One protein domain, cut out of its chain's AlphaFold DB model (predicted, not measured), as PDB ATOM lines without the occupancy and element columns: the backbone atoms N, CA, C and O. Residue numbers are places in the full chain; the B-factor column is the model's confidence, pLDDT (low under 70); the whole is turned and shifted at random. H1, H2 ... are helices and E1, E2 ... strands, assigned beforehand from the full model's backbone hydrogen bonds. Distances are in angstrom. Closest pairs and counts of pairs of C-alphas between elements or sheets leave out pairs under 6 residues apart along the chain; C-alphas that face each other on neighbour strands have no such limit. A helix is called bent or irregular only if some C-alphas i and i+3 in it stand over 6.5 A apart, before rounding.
ATOM      1  N   TRP A   3       3.653 -21.457  56.692       79.25
ATOM      2  CA  TRP A   3       2.668 -22.198  55.904       79.25
ATOM      3  C   TRP A   3       2.456 -21.629  54.492       79.25
ATOM      4  O   TRP A   3       2.421 -22.364  53.514       79.25
ATOM      5  N   GLN A   4       2.393 -20.304  54.353       79.25
ATOM      6  CA  GLN A   4       2.225 -19.655  53.045       79.25
ATOM      7  C   GLN A   4       3.475 -19.797  52.171       79.25
ATOM      8  O   GLN A   4       3.362 -19.958  50.961       79.25
ATOM      9  N   ARG A   5       4.669 -19.772  52.779       79.69
ATOM     10  CA  ARG A   5       5.927 -20.015  52.058       79.69
ATOM     11  C   ARG A   5       5.997 -21.455  51.552       79.69
ATOM     12  O   ARG A   5       6.348 -21.666  50.399       79.69
ATOM     13  N   PHE A   6       5.592 -22.417  52.379       82.38
ATOM     14  CA  PHE A   6       5.481 -23.820  51.986       82.38
ATOM     15  C   PHE A   6       4.501 -24.016  50.819       82.38
ATOM     16  O   PHE A   6       4.876 -24.582  49.796       82.38
ATOM     17  N   LEU A   7       3.284 -23.470  50.915       80.62
ATOM     18  CA  LEU A   7       2.283 -23.568  49.847       80.62
ATOM     19  C   LEU A   7       2.735 -22.916  48.533       80.62
ATOM     20  O   LEU A   7       2.435 -23.451  47.466       80.62
ATOM     21  N   LYS A   8       3.474 -21.798  48.596       78.50
ATOM     22  CA  LYS A   8       4.067 -21.174  47.403       78.50
ATOM     23  C   LYS A   8       5.120 -22.070  46.750       78.50
ATOM     24  O   LYS A   8       5.151 -22.152  45.532       78.50
ATOM     25  N   VAL A   9       5.938 -22.784  47.522       79.94
ATOM     26  CA  VAL A   9       6.937 -23.717  46.966       79.94
ATOM     27  C   VAL A   9       6.277 -24.957  46.362       79.94
ATOM     28  O   VAL A   9       6.662 -25.395  45.282       79.94
ATOM     29  N   VAL A  10       5.272 -25.509  47.041       84.06
ATOM     30  CA  VAL A  10       4.589 -26.740  46.623       84.06
ATOM     31  C   VAL A  10       3.760 -26.526  45.362       84.06
ATOM     32  O   VAL A  10       3.814 -27.358  44.462       84.06
ATOM     33  N   ASN A  11       3.011 -25.424  45.279       82.62
ATOM     34  CA  ASN A  11       2.107 -25.178  44.156       82.62
ATOM     35  C   ASN A  11       2.732 -24.336  43.049       82.62
ATOM     36  O   ASN A  11       2.295 -24.454  41.913       82.62
ATOM     37  N   ARG A  12       3.697 -23.470  43.388       80.88
ATOM     38  CA  ARG A  12       4.387 -22.506  42.513       80.88
ATOM     39  C   ARG A  12       3.485 -21.577  41.669       80.88
ATOM     40  O   ARG A  12       4.018 -20.669  41.052       80.88
ATOM     41  N   ARG A  13       2.154 -21.708  41.728       81.31
ATOM     42  CA  ARG A  13       1.153 -20.929  40.977       81.31
ATOM     43  C   ARG A  13       1.399 -19.416  40.972       81.31
ATOM     44  O   ARG A  13       1.835 -18.856  41.979       81.31
ATOM     45  N   VAL A  14       1.028 -18.786  39.860       85.00
ATOM     46  CA  VAL A  14       0.882 -17.325  39.756       85.00
ATOM     47  C   VAL A  14      -0.197 -16.851  40.743       85.00
ATOM     48  O   VAL A  14      -1.162 -17.575  41.008       85.00
ATOM     49  N   ASP A  15       0.022 -15.692  41.370       84.31
ATOM     50  CA  ASP A  15      -0.923 -15.112  42.329       84.31
ATOM     51  C   ASP A  15      -2.155 -14.548  41.582       84.31
ATOM     52  O   ASP A  15      -2.048 -14.112  40.441       84.31
ATOM     53  N   ILE A  16      -3.328 -14.546  42.229       83.69
ATOM     54  CA  ILE A  16      -4.630 -14.242  41.588       83.69
ATOM     55  C   ILE A  16      -4.650 -12.852  40.926       83.69
ATOM     56  O   ILE A  16      -5.244 -12.661  39.873       83.69
ATOM     57  N   GLU A  17      -3.972 -11.878  41.533       85.75
ATOM     58  CA  GLU A  17      -3.899 -10.497  41.036       85.75
ATOM     59  C   GLU A  17      -3.118 -10.371  39.715       85.75
ATOM     60  O   GLU A  17      -3.241  -9.365  39.022       85.75
ATOM     61  N   GLU A  18      -2.334 -11.391  39.353       86.75
ATOM     62  CA  GLU A  18      -1.517 -11.442  38.140       86.75
ATOM     63  C   GLU A  18      -2.065 -12.447  37.106       86.75
ATOM     64  O   GLU A  18      -1.418 -12.690  36.088       86.75
ATOM     65  N   GLU A  19      -3.255 -13.025  37.316       85.94
ATOM     66  CA  GLU A  19      -3.838 -14.043  36.421       85.94
ATOM     67  C   GLU A  19      -4.054 -13.539  34.987       85.94
ATOM     68  O   GLU A  19      -3.849 -14.297  34.039       85.94
ATOM     69  N   ASP A  20      -4.362 -12.250  34.812       86.94
ATOM     70  CA  ASP A  20      -4.518 -11.626  33.491       86.94
ATOM     71  C   ASP A  20      -3.248 -11.738  32.627       86.94
ATOM     72  O   ASP A  20      -3.330 -11.708  31.400       86.94
ATOM     73  N   THR A  21      -2.069 -11.897  33.244       88.94
ATOM     74  CA  THR A  21      -0.786 -12.023  32.529       88.94
ATOM     75  C   THR A  21      -0.572 -13.392  31.885       88.94
ATOM     76  O   THR A  21       0.238 -13.507  30.966       88.94
ATOM     77  N   ILE A  22      -1.292 -14.417  32.349       89.69
ATOM     78  CA  ILE A  22      -1.193 -15.807  31.873       89.69
ATOM     79  C   ILE A  22      -2.500 -16.294  31.237       89.69
ATOM     80  O   ILE A  22      -2.689 -17.490  31.022       89.69
ATOM     81  N   LEU A  23      -3.433 -15.382  30.977       91.56
ATOM     82  CA  LEU A  23      -4.745 -15.710  30.449       91.56
ATOM     83  C   LEU A  23      -4.671 -15.921  28.937       91.56
ATOM     84  O   LEU A  23      -4.191 -15.061  28.203       91.56
ATOM     85  N   LEU A  24      -5.180 -17.054  28.462       89.81
ATOM     86  CA  LEU A  24      -5.196 -17.359  27.037       89.81
ATOM     87  C   LEU A  24      -6.222 -16.488  26.285       89.81
ATOM     88  O   LEU A  24      -7.244 -16.041  26.828       89.81
ATOM     89  N   ASP A  25      -5.937 -16.251  25.004       86.81
ATOM     90  CA  ASP A  25      -6.715 -15.342  24.148       86.81
ATOM     91  C   ASP A  25      -8.093 -15.896  23.756       86.81
ATOM     92  O   ASP A  25      -9.006 -15.138  23.428       86.81
ATOM     93  N   HIS A  26      -8.265 -17.218  23.794       90.38
ATOM     94  CA  HIS A  26      -9.506 -17.868  23.385       90.38
ATOM     95  C   HIS A  26     -10.515 -17.916  24.535       90.38
ATOM     96  O   HIS A  26     -10.171 -18.175  25.689       90.38
ATOM     97  N   ASN A  27     -11.781 -17.685  24.192       92.44
ATOM     98  CA  ASN A  27     -12.914 -17.828  25.094       92.44
ATOM     99  C   ASN A  27     -13.847 -18.909  24.539       92.44
ATOM    100  O   ASN A  27     -14.287 -18.820  23.391       92.44
ATOM    101  N   TYR A  28     -14.139 -19.909  25.365       90.25
ATOM    102  CA  TYR A  28     -15.039 -21.005  25.041       90.25
ATOM    103  C   TYR A  28     -16.271 -20.905  25.935       90.25
ATOM    104  O   TYR A  28     -16.226 -21.295  27.098       90.25
ATOM    105  N   ASP A  29     -17.364 -20.359  25.398       92.06
ATOM    106  CA  ASP A  29     -18.653 -20.254  26.103       92.06
ATOM    107  C   ASP A  29     -18.541 -19.606  27.502       92.06
ATOM    108  O   ASP A  29     -19.048 -20.094  28.509       92.06
ATOM    109  N   GLY A  30     -17.786 -18.507  27.587       90.19
ATOM    110  CA  GLY A  30     -17.538 -17.783  28.832       90.19
ATOM    111  C   GLY A  30     -16.377 -18.322  29.674       90.19
ATOM    112  O   GLY A  30     -15.944 -17.623  30.589       90.19
ATOM    113  N   ILE A  31     -15.824 -19.499  29.360       90.31
ATOM    114  CA  ILE A  31     -14.661 -20.079  30.044       90.31
ATOM    115  C   ILE A  31     -13.373 -19.626  29.345       90.31
ATOM    116  O   ILE A  31     -13.257 -19.666  28.118       90.31
ATOM    117  N   ARG A  32     -12.393 -19.193  30.140       89.62
ATOM    118  CA  ARG A  32     -11.037 -18.853  29.694       89.62
ATOM    119  C   ARG A  32     -10.031 -19.682  30.480       89.62
ATOM    120  O   ARG A  32     -10.247 -19.965  31.657       89.62
ATOM    121  N   GLU A  33      -8.948 -20.063  29.823       91.00
ATOM    122  CA  GLU A  33      -7.928 -20.949  30.381       91.00
ATOM    123  C   GLU A  33      -6.659 -20.168  30.746       91.00
ATOM    124  O   GLU A  33      -6.312 -19.187  30.086       91.00
ATOM    125  N   LEU A  34      -5.976 -20.607  31.804       91.94
ATOM    126  CA  LEU A  34      -4.716 -20.028  32.274       91.94
ATOM    127  C   LEU A  34      -3.545 -20.900  31.809       91.94
ATOM    128  O   LEU A  34      -3.548 -22.107  32.061       91.94
ATOM    129  N   ASP A  35      -2.509 -20.292  31.235       91.44
ATOM    130  CA  ASP A  35      -1.231 -20.946  30.926       91.44
ATOM    131  C   ASP A  35      -0.340 -21.013  32.178       91.44
ATOM    132  O   ASP A  35       0.726 -20.399  32.285       91.44
ATOM    133  N   ASN A  36      -0.838 -21.704  33.205       89.19
ATOM    134  CA  ASN A  36      -0.113 -21.893  34.454       89.19
ATOM    135  C   ASN A  36       0.762 -23.149  34.380       89.19
ATOM    136  O   ASN A  36       0.394 -24.172  33.805       89.19
ATOM    137  N   HIS A  37       1.914 -23.110  35.038       88.12
ATOM    138  CA  HIS A  37       2.772 -24.283  35.122       88.12
ATOM    139  C   HIS A  37       2.165 -25.333  36.062       88.12
ATOM    140  O   HIS A  37       1.478 -25.026  37.039       88.12
ATOM    141  N   LEU A  38       2.471 -26.598  35.783       90.44
ATOM    142  CA  LEU A  38       2.015 -27.713  36.604       90.44
ATOM    143  C   LEU A  38       2.605 -27.613  38.022       90.44
ATOM    144  O   LEU A  38       3.798 -27.309  38.161       90.44
ATOM    145  N   PRO A  39       1.823 -27.912  39.077       92.06
ATOM    146  CA  PRO A  39       2.329 -27.903  40.441       92.06
ATOM    147  C   PRO A  39       3.552 -28.825  40.588       92.06
ATOM    148  O   PRO A  39       3.468 -30.001  40.225       92.06
ATOM    149  N   PRO A  40       4.678 -28.346  41.147       90.62
ATOM    150  CA  PRO A  40       5.886 -29.157  41.317       90.62
ATOM    151  C   PRO A  40       5.664 -30.492  42.035       90.62
ATOM    152  O   PRO A  40       6.259 -31.500  41.672       90.62
ATOM    153  N   TRP A  41       4.788 -30.536  43.041       91.94
ATOM    154  CA  TRP A  41       4.475 -31.796  43.724       91.94
ATOM    155  C   TRP A  41       3.819 -32.819  42.787       91.94
ATOM    156  O   TRP A  41       4.110 -34.010  42.881       91.94
ATOM    157  N   TRP A  42       2.962 -32.354  41.873       93.56
ATOM    158  CA  TRP A  42       2.253 -33.202  40.923       93.56
ATOM    159  C   TRP A  42       3.216 -33.743  39.869       93.56
ATOM    160  O   TRP A  42       3.190 -34.934  39.569       93.56
ATOM    161  N   THR A  43       4.125 -32.908  39.359       92.69
ATOM    162  CA  THR A  43       5.125 -33.353  38.377       92.69
ATOM    163  C   THR A  43       6.113 -34.341  38.990       92.69
ATOM    164  O   THR A  43       6.433 -35.349  38.363       92.69
ATOM    165  N   TYR A  44       6.554 -34.121  40.233       94.25
ATOM    166  CA  TYR A  44       7.398 -35.091  40.934       94.25
ATOM    167  C   TYR A  44       6.671 -36.405  41.206       94.25
ATOM    168  O   TYR A  44       7.264 -37.464  41.008       94.25
ATOM    169  N   LEU A  45       5.396 -36.360  41.600       96.44
ATOM    170  CA  LEU A  45       4.592 -37.569  41.759       96.44
ATOM    171  C   LEU A  45       4.473 -38.325  40.431       96.44
ATOM    172  O   LEU A  45       4.676 -39.535  40.402       96.44
ATOM    173  N   PHE A  46       4.223 -37.615  39.329       97.19
ATOM    174  CA  PHE A  46       4.168 -38.204  37.996       97.19
ATOM    175  C   PHE A  46       5.472 -38.941  37.655       97.19
ATOM    176  O   PHE A  46       5.441 -40.136  37.361       97.19
ATOM    177  N   TYR A  47       6.635 -38.300  37.807       97.75
ATOM    178  CA  TYR A  47       7.921 -38.967  37.564       97.75
ATOM    179  C   TYR A  47       8.204 -40.125  38.528       97.75
ATOM    180  O   TYR A  47       8.778 -41.133  38.114       97.75
ATOM    181  N   LEU A  48       7.771 -40.026  39.786       98.25
ATOM    182  CA  LEU A  48       7.893 -41.113  40.753       98.25
ATOM    183  C   LEU A  48       7.093 -42.343  40.313       98.25
ATOM    184  O   LEU A  48       7.610 -43.453  40.407       98.25
ATOM    185  N   THR A  49       5.877 -42.169  39.783       98.31
ATOM    186  CA  THR A  49       5.084 -43.301  39.270       98.31
ATOM    187  C   THR A  49       5.745 -43.977  38.071       98.31
ATOM    188  O   THR A  49       5.742 -45.203  37.989       98.31
ATOM    189  N   ILE A  50       6.391 -43.204  37.188       98.44
ATOM    190  CA  ILE A  50       7.166 -43.753  36.066       98.44
ATOM    191  C   ILE A  50       8.349 -44.569  36.595       98.44
ATOM    192  O   ILE A  50       8.537 -45.714  36.185       98.44
ATOM    193  N   ALA A  51       9.125 -44.008  37.525       98.44
ATOM    194  CA  ALA A  51      10.268 -44.696  38.120       98.44
ATOM    195  C   ALA A  51       9.841 -45.988  38.837       98.44
ATOM    196  O   ALA A  51      10.459 -47.033  38.639       98.44
ATOM    197  N   PHE A  52       8.751 -45.937  39.608       98.31
ATOM    198  CA  PHE A  52       8.162 -47.106  40.258       98.31
ATOM    199  C   PHE A  52       7.755 -48.176  39.239       98.31
ATOM    200  O   PHE A  52       8.106 -49.338  39.416       98.31
ATOM    201  N   GLY A  53       7.086 -47.794  38.145       98.19
ATOM    202  CA  GLY A  53       6.690 -48.723  37.085       98.19
ATOM    203  C   GLY A  53       7.882 -49.412  36.414       98.19
ATOM    204  O   GLY A  53       7.850 -50.619  36.191       98.19
ATOM    205  N   VAL A  54       8.969 -48.679  36.152       98.12
ATOM    206  CA  VAL A  54      10.207 -49.259  35.599       98.12
ATOM    207  C   VAL A  54      10.837 -50.255  36.575       98.12
ATOM    208  O   VAL A  54      11.204 -51.355  36.167       98.12
ATOM    209  N   VAL A  55      10.928 -49.904  37.861       97.69
ATOM    210  CA  VAL A  55      11.448 -50.811  38.898       97.69
ATOM    211  C   VAL A  55      10.569 -52.056  39.022       97.69
ATOM    212  O   VAL A  55      11.095 -53.165  39.032       97.69
ATOM    213  N   TYR A  56       9.245 -51.891  39.044       96.75
ATOM    214  CA  TYR A  56       8.284 -52.993  39.088       96.75
ATOM    215  C   TYR A  56       8.479 -53.956  37.912       96.75
ATOM    216  O   TYR A  56       8.641 -55.157  38.116       96.75
ATOM    217  N   MET A  57       8.553 -53.426  36.685       96.44
ATOM    218  CA  MET A  57       8.784 -54.231  35.482       96.44
ATOM    219  C   MET A  57      10.090 -55.019  35.560       96.44
ATOM    220  O   MET A  57      10.114 -56.197  35.212       96.44
ATOM    221  N   ILE A  58      11.171 -54.392  36.033       96.81
ATOM    222  CA  ILE A  58      12.460 -55.073  36.179       96.81
ATOM    223  C   ILE A  58      12.344 -56.213  37.193       96.81
ATOM    224  O   ILE A  58      12.684 -57.341  36.854       96.81
ATOM    225  N   LEU A  59      11.829 -55.940  38.396       96.62
ATOM    226  CA  LEU A  59      11.801 -56.912  39.491       96.62
ATOM    227  C   LEU A  59      10.877 -58.108  39.226       96.62
ATOM    228  O   LEU A  59      11.272 -59.236  39.514       96.62
ATOM    229  N   TYR A  60       9.678 -57.874  38.684       94.94
ATOM    230  CA  TYR A  60       8.677 -58.925  38.465       94.94
ATOM    231  C   TYR A  60       8.818 -59.621  37.108       94.94
ATOM    232  O   TYR A  60       8.634 -60.830  37.020       94.94
ATOM    233  N   HIS A  61       9.140 -58.886  36.036       94.19
ATOM    234  CA  HIS A  61       9.068 -59.429  34.673       94.19
ATOM    235  C   HIS A  61      10.422 -59.627  33.985       94.19
ATOM    236  O   HIS A  61      10.494 -60.415  33.045       94.19
ATOM    237  N   VAL A  62      11.490 -58.936  34.406       95.50
ATOM    238  CA  VAL A  62      12.816 -59.066  33.769       95.50
ATOM    239  C   VAL A  62      13.743 -59.968  34.575       95.50
ATOM    240  O   VAL A  62      14.327 -60.893  34.019       95.50
ATOM    241  N   THR A  63      13.907 -59.698  35.871       94.88
ATOM    242  CA  THR A  63      14.823 -60.451  36.738       94.88
ATOM    243  C   THR A  63      14.140 -61.595  37.478       94.88
ATOM    244  O   THR A  63      14.847 -62.467  37.974       94.88
TER     245      THR A  63
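This is residues 3 to 63 of the 205 residues of the protein "C-type cytochrome" of Flammeovirgaceae bacterium (UniProt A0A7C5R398). One long helix, H3, makes a long arm, of which residues 43 to 62 stick out with Thr 63 beyond any other part, and at its first end sits a small, loose body with the short helices H1 and H2 and a two-stranded hairpin, E1 and E2. H1 meets H3 at their ends to make a corner, while H2 leads straight into the hairpin, whose tip, residues 26 to 31, also stands free. The printed part has 61 residues, with three named helices and two named strands in the order H1, H2, E1, E2, H3; the sheet has the order E1 - E2 and is antiparallel, and the class is mixed, helices and strands. The whole is extended, with a radius of gyration of the C-alphas of 18.1 A, and flat, spanning 53 by 34 by 14 A.

H1 holds residues 3 to 11, begins at C-alpha 3 at (2.668, -22.198, 55.904), and is 12.1 A from first to last C-alpha. H2, residues 16 to 22, is 10.4 A long and irregular: C-alphas 17 and 20 are 7.7 A apart. E1 holds residues 23 to 28 and is 12.8 A long. E2, residues 31 to 34, is 10.2 A long and begins at C-alpha 31 at (-14.661, -20.079, 30.044). H3, residues 40 to 62, is 31.6 A long and ends at C-alpha 62 at (12.816, -59.066, 33.769). H3 is neither bent nor irregular, but only just: C-alphas 59 and 62 are 6.2 A apart.

H1 and H3 touch only at their ends, H3 with residues 40 to 41 alone; the closest C-alphas are those of Val 10 and Trp 41, 5.8 A apart. Their lines stand at a steep tilt of 54 degrees, and they run the same way. H1 and H2 are apart, and so are H2 and H3. The closest C-alphas of H2 and E2 are those of Ile 22 and Leu 34, 5.5 A apart. E1 and E2 are a hairpin of antiparallel strands, with 154 degrees between their directions. N 24 and O 33, and N 28 and O 31, are within hydrogen-bond range, each pair at 2.9 A. E1 and H3 are apart. In H1 and H3 every O i to N i+4 pair is within hydrogen-bond range; in H2 0 of 3 are, beside 3 of 4 O i to N i+3 pairs.

The two C-alphas farthest apart are those of Gly 30 and Thr 63, at 54.1 A. Without the stretches that stand free, the body of 34 residues spans 33 by 21 by 10 A. The printed part has no cut, and its four links, H1 to H2, H2 to E1, E1 to E2 and E2 to H3, are tight. The mean pLDDT of the printed part is 90.3, and no printed residue is under 70; H1 has a mean of 81 and H3 of 96.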